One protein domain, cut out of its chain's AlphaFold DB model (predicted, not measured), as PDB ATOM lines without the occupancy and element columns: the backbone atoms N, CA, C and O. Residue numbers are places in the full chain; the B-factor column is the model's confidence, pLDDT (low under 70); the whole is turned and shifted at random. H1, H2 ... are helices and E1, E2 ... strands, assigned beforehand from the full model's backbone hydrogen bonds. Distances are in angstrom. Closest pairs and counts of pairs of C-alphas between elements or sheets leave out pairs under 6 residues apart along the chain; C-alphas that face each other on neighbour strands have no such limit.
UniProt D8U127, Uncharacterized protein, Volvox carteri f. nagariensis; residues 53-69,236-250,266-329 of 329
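This is residues 53 to 69, 236 to 250 and 266 to 329 of the 329 residues of an uncharacterized protein of Volvox carteri f. nagariensis (UniProt D8U127). A small wall of three parallel strands has its helices gathered on one side, with H4 under its middle and the longest helix, H3, running beside edge strand E2, while H1 and H5 meet near the edge strand E1. H2 leads away from the first turns of H3 as an arm, and residues 244 to 249 at its tip stick out. The 96 printed residues hold five named helices and three named strands, in the order H1 E1 H2 H3 E2 H4 E3 H5, and the sheet order is E1 E3 E2. The class is mixed, helices and strands; the whole is compact, with a radius of gyration of the C-alphas of 14.1 A and spans of 41 by 33 by 33 A.

Inner strand E3, residues 308 to 311, is parallel to E1, residues 64 to 67, with N 66 and O 309 2.9 A apart, within hydrogen-bond range. E3 is also parallel to E2, residues 288 to 292, with N 291 and O 308 at 3.0 A. H4, residues 297 to 302, completes a strand-helix-strand unit, E2, H4, E3, two parallel neighbour strands with a helix between, and its crossover is right-handed. H3, residues 268 to 283, is on the sheet but only grazes it, its closest C-alphas to E2 being those of Tyr 277 and Ile 289, 6.2 A apart. H2, residues 236 to 245, touches residues 268 to 273 of H3, opposite ways at a steep tilt of 39 degrees; the closest C-alphas, of Val 236 and Gly 269, are 4.4 A apart. H1, residues 55 to 60, touches H5, residues 313 to 321, at a steep tilt of 65 degrees, opposite ways, with the C-alphas of Leu 56 and Leu 319 closest at 5.0 A. H4 and H5 only just touch, with 3 pairs of C-alphas within 8 A, the closest those of Arg 297 and Val 315 at 6.3 A. H3 and H5 are apart. In H1, H2, H3, H4 and H5 every O i to N i+4 pair is within hydrogen-bond range.

H1 begins at C-alpha 55, (47.234, -36.724, 23.881). H3 measures 22.0 A, H2 14.7 A, E2 13.0 A and H5 12.5 A; E1 is 9.9 A, E3 9.6 A, H4 8.6 A and H1 8.5 A. H5 ends at C-alpha 321, (42.302, -39.351, 18.135).

The C-alphas farthest apart are those of Ala 53 and Gly 248, at 42.1 A. Residues 70 to 235 are not printed, with 17.0 A between C-alphas 69 and 236, nor are residues 251 to 265, with 10.9 A between C-alphas 250 and 266. The links that are printed whole are tight. Mean pLDDT of the printed part is 88.1; residue 69 and residues 325 to 329 are under 70.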
ATOM      1  N   ALA A  53      52.741 -35.971  18.627       74.12
ATOM      2  CA  ALA A  53      52.266 -36.905  19.645       74.12
ATOM      3  C   ALA A  53      50.766 -36.682  19.899       74.12
ATOM      4  O   ALA A  53      50.316 -35.533  20.017       74.12
ATOM      5  N   ASN A  54      49.986 -37.759  19.976       86.44
ATOM      6  CA  ASN A  54      48.596 -37.664  20.425       86.44
ATOM      7  C   ASN A  54      48.543 -37.409  21.943       86.44
ATOM      8  O   ASN A  54      49.552 -37.510  22.650       86.44
ATOM      9  N   GLU A  55      47.373 -37.041  22.457       87.94
ATOM     10  CA  GLU A  55      47.234 -36.724  23.881       87.94
ATOM     11  C   GLU A  55      47.529 -37.918  24.784       87.94
ATOM     12  O   GLU A  55      48.088 -37.727  25.861       87.94
ATOM     13  N   LEU A  56      47.203 -39.142  24.353       86.56
ATOM     14  CA  LEU A  56      47.496 -40.349  25.126       86.56
ATOM     15  C   LEU A  56      49.010 -40.554  25.281       86.56
ATOM     16  O   LEU A  56      49.492 -40.814  26.384       86.56
ATOM     17  N   GLU A  57      49.769 -40.386  24.200       86.62
ATOM     18  CA  GLU A  57      51.233 -40.430  24.209       86.62
ATOM     19  C   GLU A  57      51.817 -39.338  25.106       86.62
ATOM     20  O   GLU A  57      52.715 -39.610  25.903       86.62
ATOM     21  N   SER A  58      51.296 -38.112  25.021       88.88
ATOM     22  CA  SER A  58      51.702 -37.010  25.899       88.88
ATOM     23  C   SER A  58      51.409 -37.295  27.367       88.88
ATOM     24  O   SER A  58      52.283 -37.106  28.214       88.88
ATOM     25  N   LEU A  59      50.225 -37.820  27.667       89.81
ATOM     26  CA  LEU A  59      49.816 -38.186  29.015       89.81
ATOM     27  C   LEU A  59      50.683 -39.320  29.576       89.81
ATOM     28  O   LEU A  59      51.100 -39.253  30.729       89.81
ATOM     29  N   SER A  60      51.033 -40.314  28.752       88.62
ATOM     30  CA  SER A  60      51.892 -41.439  29.155       88.62
ATOM     31  C   SER A  60      53.313 -41.030  29.565       88.62
ATOM     32  O   SER A  60      53.991 -41.782  30.263       88.62
ATOM     33  N   ARG A  61      53.766 -39.828  29.173       90.38
ATOM     34  CA  ARG A  61      55.045 -39.258  29.631       90.38
ATOM     35  C   ARG A  61      54.965 -38.679  31.045       90.38
ATOM     36  O   ARG A  61      56.000 -38.526  31.686       90.38
ATOM     37  N   LEU A  62      53.763 -38.342  31.512       92.25
ATOM     38  CA  LEU A  62      53.513 -37.707  32.810       92.25
ATOM     39  C   LEU A  62      52.961 -38.696  33.845       92.25
ATOM     40  O   LEU A  62      53.294 -38.604  35.023       92.25
ATOM     41  N   SER A  63      52.135 -39.640  33.398       93.38
ATOM     42  CA  SER A  63      51.401 -40.586  34.236       93.38
ATOM     43  C   SER A  63      51.484 -41.996  33.668       93.38
ATOM     44  O   SER A  63      51.438 -42.197  32.456       93.38
ATOM     45  N   SER A  64      51.534 -43.003  34.541       91.31
ATOM     46  CA  SER A  64      51.446 -44.397  34.100       91.31
ATOM     47  C   SER A  64      49.991 -44.759  33.801       91.31
ATOM     48  O   SER A  64      49.150 -44.809  34.700       91.31
ATOM     49  N   ILE A  65      49.691 -45.024  32.529       88.75
ATOM     50  CA  ILE A  65      48.340 -45.385  32.091       88.75
ATOM     51  C   ILE A  65      48.088 -46.868  32.336       88.75
ATOM     52  O   ILE A  65      48.832 -47.731  31.866       88.75
ATOM     53  N   VAL A  66      47.012 -47.159  33.057       87.25
ATOM     54  CA  VAL A  66      46.546 -48.514  33.340       87.25
ATOM     55  C   VAL A  66      45.192 -48.694  32.650       87.25
ATOM     56  O   VAL A  66      44.265 -47.934  32.923       87.25
ATOM     57  N   PRO A  67      45.029 -49.660  31.739       80.75
ATOM     58  CA  PRO A  67      43.719 -49.937  31.167       80.75
ATOM     59  C   PRO A  67      42.773 -50.476  32.237       80.75
ATOM     60  O   PRO A  67      43.167 -51.288  33.075       80.75
ATOM     61  N   ASP A  68      41.516 -50.051  32.191       78.75
ATOM     62  CA  ASP A  68      40.470 -50.638  33.022       78.75
ATOM     63  C   ASP A  68      40.177 -52.071  32.546       78.75
ATOM     64  O   ASP A  68      39.497 -52.286  31.538       78.75
ATOM     65  N   THR A  69      40.715 -53.065  33.258       63.88
ATOM     66  CA  THR A  69      40.614 -54.491  32.904       63.88
ATOM     67  C   THR A  69      39.197 -55.049  32.966       63.88
ATOM     68  O   THR A  69      38.960 -56.151  32.477       63.88
ATOM     69  N   VAL A 236      37.205 -41.486  41.449       94.69
ATOM     70  CA  VAL A 236      36.738 -40.123  41.127       94.69
ATOM     71  C   VAL A 236      35.278 -40.124  40.679       94.69
ATOM     72  O   VAL A 236      34.431 -39.500  41.310       94.69
ATOM     73  N   GLY A 237      34.940 -40.914  39.654       91.31
ATOM     74  CA  GLY A 237      33.574 -40.951  39.130       91.31
ATOM     75  C   GLY A 237      32.519 -41.426  40.137       91.31
ATOM     76  O   GLY A 237      31.348 -41.100  39.982       91.31
ATOM     77  N   ARG A 238      32.901 -42.182  41.178       93.06
ATOM     78  CA  ARG A 238      31.968 -42.591  42.245       93.06
ATOM     79  C   ARG A 238      31.688 -41.456  43.226       93.06
ATOM     80  O   ARG A 238      30.571 -41.371  43.727       93.06
ATOM     81  N   ILE A 239      32.678 -40.602  43.479       93.94
ATOM     82  CA  ILE A 239      32.505 -39.381  44.273       93.94
ATOM     83  C   ILE A 239      31.568 -38.438  43.518       93.94
ATOM     84  O   ILE A 239      30.571 -38.000  44.083       93.94
ATOM     85  N   HIS A 240      31.817 -38.232  42.224       89.94
ATOM     86  CA  HIS A 240      30.946 -37.448  41.347       89.94
ATOM     87  C   HIS A 240      29.482 -37.924  41.395       89.94
ATOM     88  O   HIS A 240      28.591 -37.143  41.719       89.94
ATOM     89  N   ASP A 241      29.239 -39.229  41.197       91.25
ATOM     90  CA  ASP A 241      27.892 -39.817  41.278       91.25
ATOM     91  C   ASP A 241      27.192 -39.548  42.612       91.25
ATOM     92  O   ASP A 241      25.968 -39.413  42.665       91.25
ATOM     93  N   TRP A 242      27.951 -39.568  43.709       93.56
ATOM     94  CA  TRP A 242      27.394 -39.349  45.034       93.56
ATOM     95  C   TRP A 242      26.931 -37.901  45.179       93.56
ATOM     96  O   TRP A 242      25.806 -37.678  45.617       93.56
ATOM     97  N   TYR A 243      27.729 -36.928  44.743       89.50
ATOM     98  CA  TYR A 243      27.328 -35.523  44.781       89.50
ATOM     99  C   TYR A 243      26.160 -35.209  43.838       89.50
ATOM    100  O   TYR A 243      25.303 -34.399  44.183       89.50
ATOM    101  N   ASP A 244      26.068 -35.861  42.678       87.88
ATOM    102  CA  ASP A 244      24.932 -35.679  41.759       87.88
ATOM    103  C   ASP A 244      23.615 -36.192  42.349       87.88
ATOM    104  O   ASP A 244      22.550 -35.622  42.114       87.88
ATOM    105  N   LYS A 245      23.680 -37.263  43.146       91.50
ATOM    106  CA  LYS A 245      22.513 -37.843  43.827       91.50
ATOM    107  C   LYS A 245      22.140 -37.133  45.125       91.50
ATOM    108  O   LYS A 245      21.064 -37.401  45.653       91.50
ATOM    109  N   ASN A 246      23.007 -36.266  45.643       88.00
ATOM    110  CA  ASN A 246      22.807 -35.556  46.904       88.00
ATOM    111  C   ASN A 246      22.899 -34.036  46.680       88.00
ATOM    112  O   ASN A 246      23.833 -33.395  47.172       88.00
ATOM    113  N   PRO A 247      21.948 -33.449  45.928       81.94
ATOM    114  CA  PRO A 247      21.929 -32.010  45.697       81.94
ATOM    115  C   PRO A 247      21.778 -31.249  47.021       81.94
ATOM    116  O   PRO A 247      21.049 -31.674  47.918       81.94
ATOM    117  N   GLY A 248      22.467 -30.113  47.140       80.19
ATOM    118  CA  GLY A 248      22.455 -29.276  48.346       80.19
ATOM    119  C   GLY A 248      23.530 -29.628  49.379       80.19
ATOM    120  O   GLY A 248      23.721 -28.872  50.332       80.19
ATOM    121  N   VAL A 249      24.271 -30.726  49.189       84.94
ATOM    122  CA  VAL A 249      25.523 -30.948  49.923       84.94
ATOM    123  C   VAL A 249      26.591 -30.017  49.367       84.94
ATOM    124  O   VAL A 249      26.741 -29.891  48.160       84.94
ATOM    125  N   ILE A 250      27.367 -29.391  50.249       84.25
ATOM    126  CA  ILE A 250      28.445 -28.480  49.858       84.25
ATOM    127  C   ILE A 250      29.516 -29.253  49.067       84.25
ATOM    128  O   ILE A 250      30.267 -30.036  49.654       84.25
ATOM    129  N   TYR A 266      34.270 -27.102  39.962       85.81
ATOM    130  CA  TYR A 266      34.821 -27.856  41.078       85.81
ATOM    131  C   TYR A 266      34.262 -29.278  41.098       85.81
ATOM    132  O   TYR A 266      33.056 -29.476  41.274       85.81
ATOM    133  N   ASP A 267      35.146 -30.264  40.975       90.56
ATOM    134  CA  ASP A 267      34.813 -31.670  41.169       90.56
ATOM    135  C   ASP A 267      35.473 -32.180  42.463       90.56
ATOM    136  O   ASP A 267      36.702 -32.263  42.533       90.56
ATOM    137  N   PRO A 268      34.686 -32.545  43.494       92.19
ATOM    138  CA  PRO A 268      35.235 -33.020  44.765       92.19
ATOM    139  C   PRO A 268      36.119 -34.268  44.635       92.19
ATOM    140  O   PRO A 268      37.021 -34.473  45.445       92.19
ATOM    141  N   GLY A 269      35.876 -35.114  43.630       94.50
ATOM    142  CA  GLY A 269      36.694 -36.289  43.361       94.50
ATOM    143  C   GLY A 269      38.053 -35.923  42.770       94.50
ATOM    144  O   GLY A 269      39.061 -36.491  43.193       94.50
ATOM    145  N   LEU A 270      38.096 -34.972  41.830       95.56
ATOM    146  CA  LEU A 270      39.354 -34.460  41.272       95.56
ATOM    147  C   LEU A 270      40.187 -33.753  42.341       95.56
ATOM    148  O   LEU A 270      41.385 -34.009  42.449       95.56
ATOM    149  N   GLU A 271      39.555 -32.923  43.169       95.06
ATOM    150  CA  GLU A 271      40.250 -32.216  44.247       95.06
ATOM    151  C   GLU A 271      40.789 -33.170  45.312       95.06
ATOM    152  O   GLU A 271      41.954 -33.059  45.689       95.06
ATOM    153  N   LEU A 272      40.027 -34.199  45.701       96.75
ATOM    154  CA  LEU A 272      40.532 -35.224  46.619       96.75
ATOM    155  C   LEU A 272      41.797 -35.914  46.077       96.75
ATOM    156  O   LEU A 272      42.727 -36.186  46.840       96.75
ATOM    157  N   VAL A 273      41.858 -36.199  44.770       98.00
ATOM    158  CA  VAL A 273      43.065 -36.767  44.147       98.00
ATOM    159  C   VAL A 273      44.234 -35.793  44.236       98.00
ATOM    160  O   VAL A 273      45.325 -36.210  44.627       98.00
ATOM    161  N   LYS A 274      44.026 -34.514  43.901       97.38
ATOM    162  CA  LYS A 274      45.077 -33.486  43.950       97.38
ATOM    163  C   LYS A 274      45.608 -33.297  45.371       97.38
ATOM    164  O   LYS A 274      46.823 -33.285  45.571       97.38
ATOM    165  N   GLU A 275      44.725 -33.212  46.361       97.12
ATOM    166  CA  GLU A 275      45.095 -33.057  47.769       97.12
ATOM    167  C   GLU A 275      45.881 -34.262  48.292       97.12
ATOM    168  O   GLU A 275      46.971 -34.095  48.849       97.12
ATOM    169  N   LEU A 276      45.383 -35.486  48.063       98.25
ATOM    170  CA  LEU A 276      46.084 -36.706  48.467       98.25
ATOM    171  C   LEU A 276      47.413 -36.869  47.731       98.25
ATOM    172  O   LEU A 276      48.390 -37.302  48.341       98.25
ATOM    173  N   TYR A 277      47.492 -36.493  46.455       98.25
ATOM    174  CA  TYR A 277      48.749 -36.495  45.714       98.25
ATOM    175  C   TYR A 277      49.756 -35.528  46.336       98.25
ATOM    176  O   TYR A 277      50.854 -35.948  46.696       98.25
ATOM    177  N   CYS A 278      49.385 -34.267  46.556       98.00
ATOM    178  CA  CYS A 278      50.259 -33.278  47.187       98.00
ATOM    179  C   CYS A 278      50.722 -33.718  48.585       98.00
ATOM    180  O   CYS A 278      51.915 -33.646  48.898       98.00
ATOM    181  N   TYR A 279      49.803 -34.225  49.411       98.31
ATOM    182  CA  TYR A 279      50.119 -34.742  50.741       98.31
ATOM    183  C   TYR A 279      51.073 -35.945  50.667       98.31
ATOM    184  O   TYR A 279      52.115 -35.962  51.327       98.31
ATOM    185  N   GLY A 280      50.762 -36.927  49.816       97.69
ATOM    186  CA  GLY A 280      51.568 -38.128  49.613       97.69
ATOM    187  C   GLY A 280      52.971 -37.805  49.109       97.69
ATOM    188  O   GLY A 280      53.951 -38.285  49.673       97.69
ATOM    189  N   ARG A 281      53.111 -36.909  48.126       97.25
ATOM    190  CA  ARG A 281      54.424 -36.468  47.624       97.25
ATOM    191  C   ARG A 281      55.277 -35.801  48.699       97.25
ATOM    192  O   ARG A 281      56.496 -35.962  48.671       97.25
ATOM    193  N   ARG A 282      54.657 -35.071  49.630       97.75
ATOM    194  CA  ARG A 282      55.359 -34.364  50.708       97.75
ATOM    195  C   ARG A 282      55.765 -35.278  51.861       97.75
ATOM    196  O   ARG A 282      56.880 -35.147  52.357       97.75
ATOM    197  N   PHE A 283      54.876 -36.165  52.304       98.12
ATOM    198  CA  PHE A 283      55.058 -36.916  53.554       98.12
ATOM    199  C   PHE A 283      55.280 -38.421  53.355       98.12
ATOM    200  O   PHE A 283      55.928 -39.056  54.183       98.12
ATOM    201  N   HIS A 284      54.788 -38.998  52.256       97.81
ATOM    202  CA  HIS A 284      54.796 -40.443  51.998       97.81
ATOM    203  C   HIS A 284      55.161 -40.777  50.534       97.81
ATOM    204  O   HIS A 284      54.405 -41.471  49.853       97.81
ATOM    205  N   PRO A 285      56.327 -40.340  50.015       96.19
ATOM    206  CA  PRO A 285      56.649 -40.383  48.577       96.19
ATOM    207  C   PRO A 285      56.761 -41.797  47.973       96.19
ATOM    208  O   PRO A 285      56.842 -41.947  46.750       96.19
ATOM    209  N   LYS A 286      56.801 -42.833  48.821       96.75
ATOM    210  CA  LYS A 286      56.801 -44.244  48.409       96.75
ATOM    211  C   LYS A 286      55.407 -44.731  48.005       96.75
ATOM    212  O   LYS A 286      55.315 -45.552  47.098       96.75
ATOM    213  N   THR A 287      54.356 -44.221  48.645       98.25
ATOM    214  CA  THR A 287      52.970 -44.562  48.323       98.25
ATOM    215  C   THR A 287      52.553 -43.846  47.046       98.25
ATOM    216  O   THR A 287      52.745 -42.640  46.905       98.25
ATOM    217  N   LYS A 288      51.985 -44.596  46.104       97.69
ATOM    218  CA  LYS A 288      51.548 -44.080  44.804       97.69
ATOM    219  C   LYS A 288      50.062 -43.770  44.792       97.69
ATOM    220  O   LYS A 288      49.276 -44.507  45.381       97.69
ATOM    221  N   ILE A 289      49.669 -42.714  44.088       98.19
ATOM    222  CA  ILE A 289      48.258 -42.367  43.904       98.19
ATOM    223  C   ILE A 289      47.742 -42.924  42.584       98.19
ATOM    224  O   ILE A 289      48.328 -42.708  41.524       98.19
ATOM    225  N   MET A 290      46.609 -43.615  42.654       97.19
ATOM    226  CA  MET A 290      45.911 -44.157  41.497       97.19
ATOM    227  C   MET A 290      44.501 -43.580  41.405       97.19
ATOM    228  O   MET A 290      43.651 -43.868  42.250       97.19
ATOM    229  N   ALA A 291      44.234 -42.807  40.355       96.81
ATOM    230  CA  ALA A 291      42.896 -42.308  40.060       96.81
ATOM    231  C   ALA A 291      42.158 -43.278  39.130       96.81
ATOM    232  O   ALA A 291      42.697 -43.734  38.120       96.81
ATOM    233  N   THR A 292      40.915 -43.608  39.476       94.12
ATOM    234  CA  THR A 292      40.074 -44.558  38.732       94.12
ATOM    235  C   THR A 292      38.674 -44.005  38.523       94.12
ATOM    236  O   THR A 292      38.302 -42.985  39.103       94.12
ATOM    237  N   SER A 293      37.866 -44.711  37.726       90.44
ATOM    238  CA  SER A 293      36.524 -44.255  37.340       90.44
ATOM    239  C   SER A 293      36.552 -42.905  36.610       90.44
ATOM    240  O   SER A 293      35.648 -42.093  36.799       90.44
ATOM    241  N   LEU A 294      37.582 -42.666  35.790       92.19
ATOM    242  CA  LEU A 294      37.721 -41.474  34.950       92.19
ATOM    243  C   LEU A 294      36.894 -41.664  33.676       92.19
ATOM    244  O   LEU A 294      37.135 -42.586  32.895       92.19
ATOM    245  N   ARG A 295      35.861 -40.837  33.495       86.38
ATOM    246  CA  ARG A 295      34.801 -41.087  32.497       86.38
ATOM    247  C   ARG A 295      34.931 -40.260  31.234       86.38
ATOM    248  O   ARG A 295      34.330 -40.600  30.217       86.38
ATOM    249  N   ASN A 296      35.669 -39.163  31.307       90.25
ATOM    250  CA  ASN A 296      35.798 -38.217  30.219       90.25
ATOM    251  C   ASN A 296      37.242 -37.713  30.128       90.25
ATOM    252  O   ASN A 296      38.005 -37.774  31.088       90.25
ATOM    253  N   ARG A 297      37.607 -37.211  28.947       91.75
ATOM    254  CA  ARG A 297      38.931 -36.643  28.669       91.75
ATOM    255  C   ARG A 297      39.305 -35.505  29.624       91.75
ATOM    256  O   ARG A 297      40.463 -35.417  30.008       91.75
ATOM    257  N   LYS A 298      38.358 -34.628  29.975       91.38
ATOM    258  CA  LYS A 298      38.632 -33.428  30.780       91.38
ATOM    259  C   LYS A 298      39.197 -33.814  32.150       91.38
ATOM    260  O   LYS A 298      40.273 -33.343  32.497       91.38
ATOM    261  N   ASP A 299      38.534 -34.733  32.845       92.50
ATOM    262  CA  ASP A 299      38.959 -35.247  34.153       92.50
ATOM    263  C   ASP A 299      40.356 -35.881  34.087       92.50
ATOM    264  O   ASP A 299      41.170 -35.726  34.993       92.50
ATOM    265  N   VAL A 300      40.649 -36.597  32.996       94.00
ATOM    266  CA  VAL A 300      41.952 -37.239  32.787       94.00
ATOM    267  C   VAL A 300      43.061 -36.205  32.628       94.00
ATOM    268  O   VAL A 300      44.110 -36.336  33.255       94.00
ATOM    269  N   LEU A 301      42.838 -35.184  31.798       93.31
ATOM    270  CA  LEU A 301      43.819 -34.123  31.567       93.31
ATOM    271  C   LEU A 301      44.050 -33.279  32.825       93.31
ATOM    272  O   LEU A 301      45.173 -32.856  33.077       93.31
ATOM    273  N   GLU A 302      43.016 -33.083  33.642       94.25
ATOM    274  CA  GLU A 302      43.116 -32.360  34.911       94.25
ATOM    275  C   GLU A 302      43.955 -33.103  35.967       94.25
ATOM    276  O   GLU A 302      44.514 -32.480  36.870       94.25
ATOM    277  N   LEU A 303      44.091 -34.425  35.830       96.31
ATOM    278  CA  LEU A 303      44.921 -35.280  36.684       96.31
ATOM    279  C   LEU A 303      46.239 -35.710  36.020       96.31
ATOM    280  O   LEU A 303      46.909 -36.625  36.509       96.31
ATOM    281  N   ALA A 304      46.634 -35.068  34.918       94.88
ATOM    282  CA  ALA A 304      47.916 -35.336  34.278       94.88
ATOM    283  C   ALA A 304      49.079 -35.093  35.263       94.88
ATOM    284  O   ALA A 304      49.194 -34.028  35.863       94.88
ATOM    285  N   GLY A 305      49.950 -36.093  35.433       94.31
ATOM    286  CA  GLY A 305      51.068 -36.070  36.388       94.31
ATOM    287  C   GLY A 305      50.837 -36.869  37.679       94.31
ATOM    288  O   GLY A 305      51.786 -37.109  38.432       94.31
ATOM    289  N   VAL A 306      49.610 -37.342  37.933       96.50
ATOM    290  CA  VAL A 306      49.341 -38.344  38.983       96.50
ATOM    291  C   VAL A 306      50.052 -39.660  38.637       96.50
ATOM    292  O   VAL A 306      50.236 -39.964  37.458       96.50
ATOM    293  N   ASP A 307      50.470 -40.451  39.637       96.12
ATOM    294  CA  ASP A 307      51.305 -41.639  39.392       96.12
ATOM    295  C   ASP A 307      50.623 -42.647  38.448       96.12
ATOM    296  O   ASP A 307      51.237 -43.073  37.467       96.12
ATOM    297  N   TYR A 308      49.355 -42.996  38.711       95.06
ATOM    298  CA  TYR A 308      48.580 -43.938  37.899       95.06
ATOM    299  C   TYR A 308      47.200 -43.393  37.515       95.06
ATOM    300  O   TYR A 308      46.441 -42.933  38.371       95.06
ATOM    301  N   LEU A 309      46.839 -43.541  36.239       94.31
ATOM    302  CA  LEU A 309      45.509 -43.221  35.714       94.31
ATOM    303  C   LEU A 309      44.875 -44.486  35.132       94.31
ATOM    304  O   LEU A 309      45.397 -45.047  34.167       94.31
ATOM    305  N   VAL A 310      43.758 -44.932  35.715       91.88
ATOM    306  CA  VAL A 310      42.993 -46.076  35.201       91.88
ATOM    307  C   VAL A 310      41.935 -45.586  34.220       91.88
ATOM    308  O   VAL A 310      40.994 -44.895  34.623       91.88
ATOM    309  N   LEU A 311      42.093 -45.938  32.942       89.19
ATOM    310  CA  LEU A 311      41.276 -45.414  31.846       89.19
ATOM    311  C   LEU A 311      40.455 -46.517  31.160       89.19
ATOM    312  O   LEU A 311      41.014 -47.549  30.781       89.19
ATOM    313  N   PRO A 312      39.151 -46.302  30.913       87.69
ATOM    314  CA  PRO A 312      38.370 -47.202  30.076       87.69
ATOM    315  C   PRO A 312      38.759 -47.042  28.600       87.69
ATOM    316  O   PRO A 312      39.063 -45.936  28.138       87.69
ATOM    317  N   GLY A 313      38.652 -48.122  27.819       84.00
ATOM    318  CA  GLY A 313      39.054 -48.133  26.405       84.00
ATOM    319  C   GLY A 313      38.388 -47.046  25.547       84.00
ATOM    320  O   GLY A 313      39.001 -46.521  24.621       84.00
ATOM    321  N   ARG A 314      37.157 -46.627  25.884       87.25
ATOM    322  CA  ARG A 314      36.487 -45.488  25.229       87.25
ATOM    323  C   ARG A 314      37.270 -44.182  25.385       87.25
ATOM    324  O   ARG A 314      37.407 -43.457  24.406       87.25
ATOM    325  N   VAL A 315      37.742 -43.874  26.593       89.19
ATOM    326  CA  VAL A 315      38.472 -42.630  26.883       89.19
ATOM    327  C   VAL A 315      39.872 -42.690  26.277       89.19
ATOM    328  O   VAL A 315      40.313 -41.709  25.692       89.19
ATOM    329  N   MET A 316      40.524 -43.857  26.310       87.44
ATOM    330  CA  MET A 316      41.811 -44.057  25.631       87.44
ATOM    331  C   MET A 316      41.713 -43.754  24.130       87.44
ATOM    332  O   MET A 316      42.469 -42.928  23.628       87.44
ATOM    333  N   ARG A 317      40.710 -44.312  23.434       87.25
ATOM    334  CA  ARG A 317      40.474 -44.027  22.006       87.25
ATOM    335  C   ARG A 317      40.202 -42.548  21.726       87.25
ATOM    336  O   ARG A 317      40.584 -42.049  20.674       87.25
ATOM    337  N   GLN A 318      39.532 -41.843  22.640       88.88
ATOM    338  CA  GLN A 318      39.313 -40.398  22.501       88.88
ATOM    339  C   GLN A 318      40.631 -39.617  22.573       88.88
ATOM    340  O   GLN A 318      40.842 -38.723  21.760       88.88
ATOM    341  N   LEU A 319      41.518 -39.973  23.506       87.25
ATOM    342  CA  LEU A 319      42.833 -39.342  23.667       87.25
ATOM    343  C   LEU A 319      43.781 -39.655  22.493       87.25
ATOM    344  O   LEU A 319      44.574 -38.806  22.101       87.25
ATOM    345  N   GLU A 320      43.687 -40.845  21.894       87.12
ATOM    346  CA  GLU A 320      44.476 -41.226  20.706       87.12
ATOM    347  C   GLU A 320      44.098 -40.425  19.452       87.12
ATOM    348  O   GLU A 320      44.940 -40.159  18.597       87.12
ATOM    349  N   GLN A 321      42.823 -40.045  19.319       85.56
ATOM    350  CA  GLN A 321      42.302 -39.351  18.135       85.56
ATOM    351  C   GLN A 321      42.627 -37.853  18.110       85.56
ATOM    352  O   GLN A 321      42.538 -37.215  17.054       85.56
ATOM    353  N   LEU A 322      42.978 -37.281  19.261       82.44
ATOM    354  CA  LEU A 322      43.248 -35.860  19.409       82.44
ATOM    355  C   LEU A 322      44.754 -35.606  19.354       82.44
ATOM    356  O   LEU A 322      45.553 -36.266  20.020       82.44
ATOM    357  N   ALA A 323      45.140 -34.640  18.520       77.88
ATOM    358  CA  ALA A 323      46.503 -34.133  18.536       77.88
ATOM    359  C   ALA A 323      46.720 -33.403  19.863       77.88
ATOM    360  O   ALA A 323      45.795 -32.756  20.351       77.88
ATOM    361  N   THR A 324      47.925 -33.492  20.428       70.94
ATOM    362  CA  THR A 324      48.255 -32.690  21.608       70.94
ATOM    363  C   THR A 324      48.083 -31.219  21.239       70.94
ATOM    364  O   THR A 324      48.831 -30.709  20.402       70.94
ATOM    365  N   ASP A 325      47.103 -30.541  21.841       58.81
ATOM    366  CA  ASP A 325      47.069 -29.084  21.805       58.81
ATOM    367  C   ASP A 325      48.414 -28.623  22.371       58.81
ATOM    368  O   ASP A 325      48.786 -29.011  23.481       58.81
ATOM    369  N   GLN A 326      49.195 -27.855  21.602       42.84
ATOM    370  CA  GLN A 326      50.348 -27.159  22.162       42.84
ATOM    371  C   GLN A 326      49.800 -26.227  23.241       42.84
ATOM    372  O   GLN A 326      49.342 -25.125  22.941       42.84
ATOM    373  N   VAL A 327      49.769 -26.705  24.486       35.75
ATOM    374  CA  VAL A 327      49.402 -25.908  25.648       35.75
ATOM    375  C   VAL A 327      50.363 -24.729  25.631       35.75
ATOM    376  O   VAL A 327      51.573 -24.908  25.780       35.75
ATOM    377  N   ARG A 328      49.833 -23.539  25.325       31.20
ATOM    378  CA  ARG A 328      50.583 -22.289  25.422       31.20
ATOM    379  C   ARG A 328      51.090 -22.205  26.859       31.20
ATOM    380  O   ARG A 328      50.276 -22.214  27.781       31.20
ATOM    381  N   ALA A 329      52.414 -22.228  26.983       30.12
ATOM    382  CA  ALA A 329      53.140 -21.955  28.214       30.12
ATOM    383  C   ALA A 329      52.738 -20.599  28.807       30.12
ATOM    384  O   ALA A 329      52.377 -19.696  28.010       30.12
TER     385      ALA A 329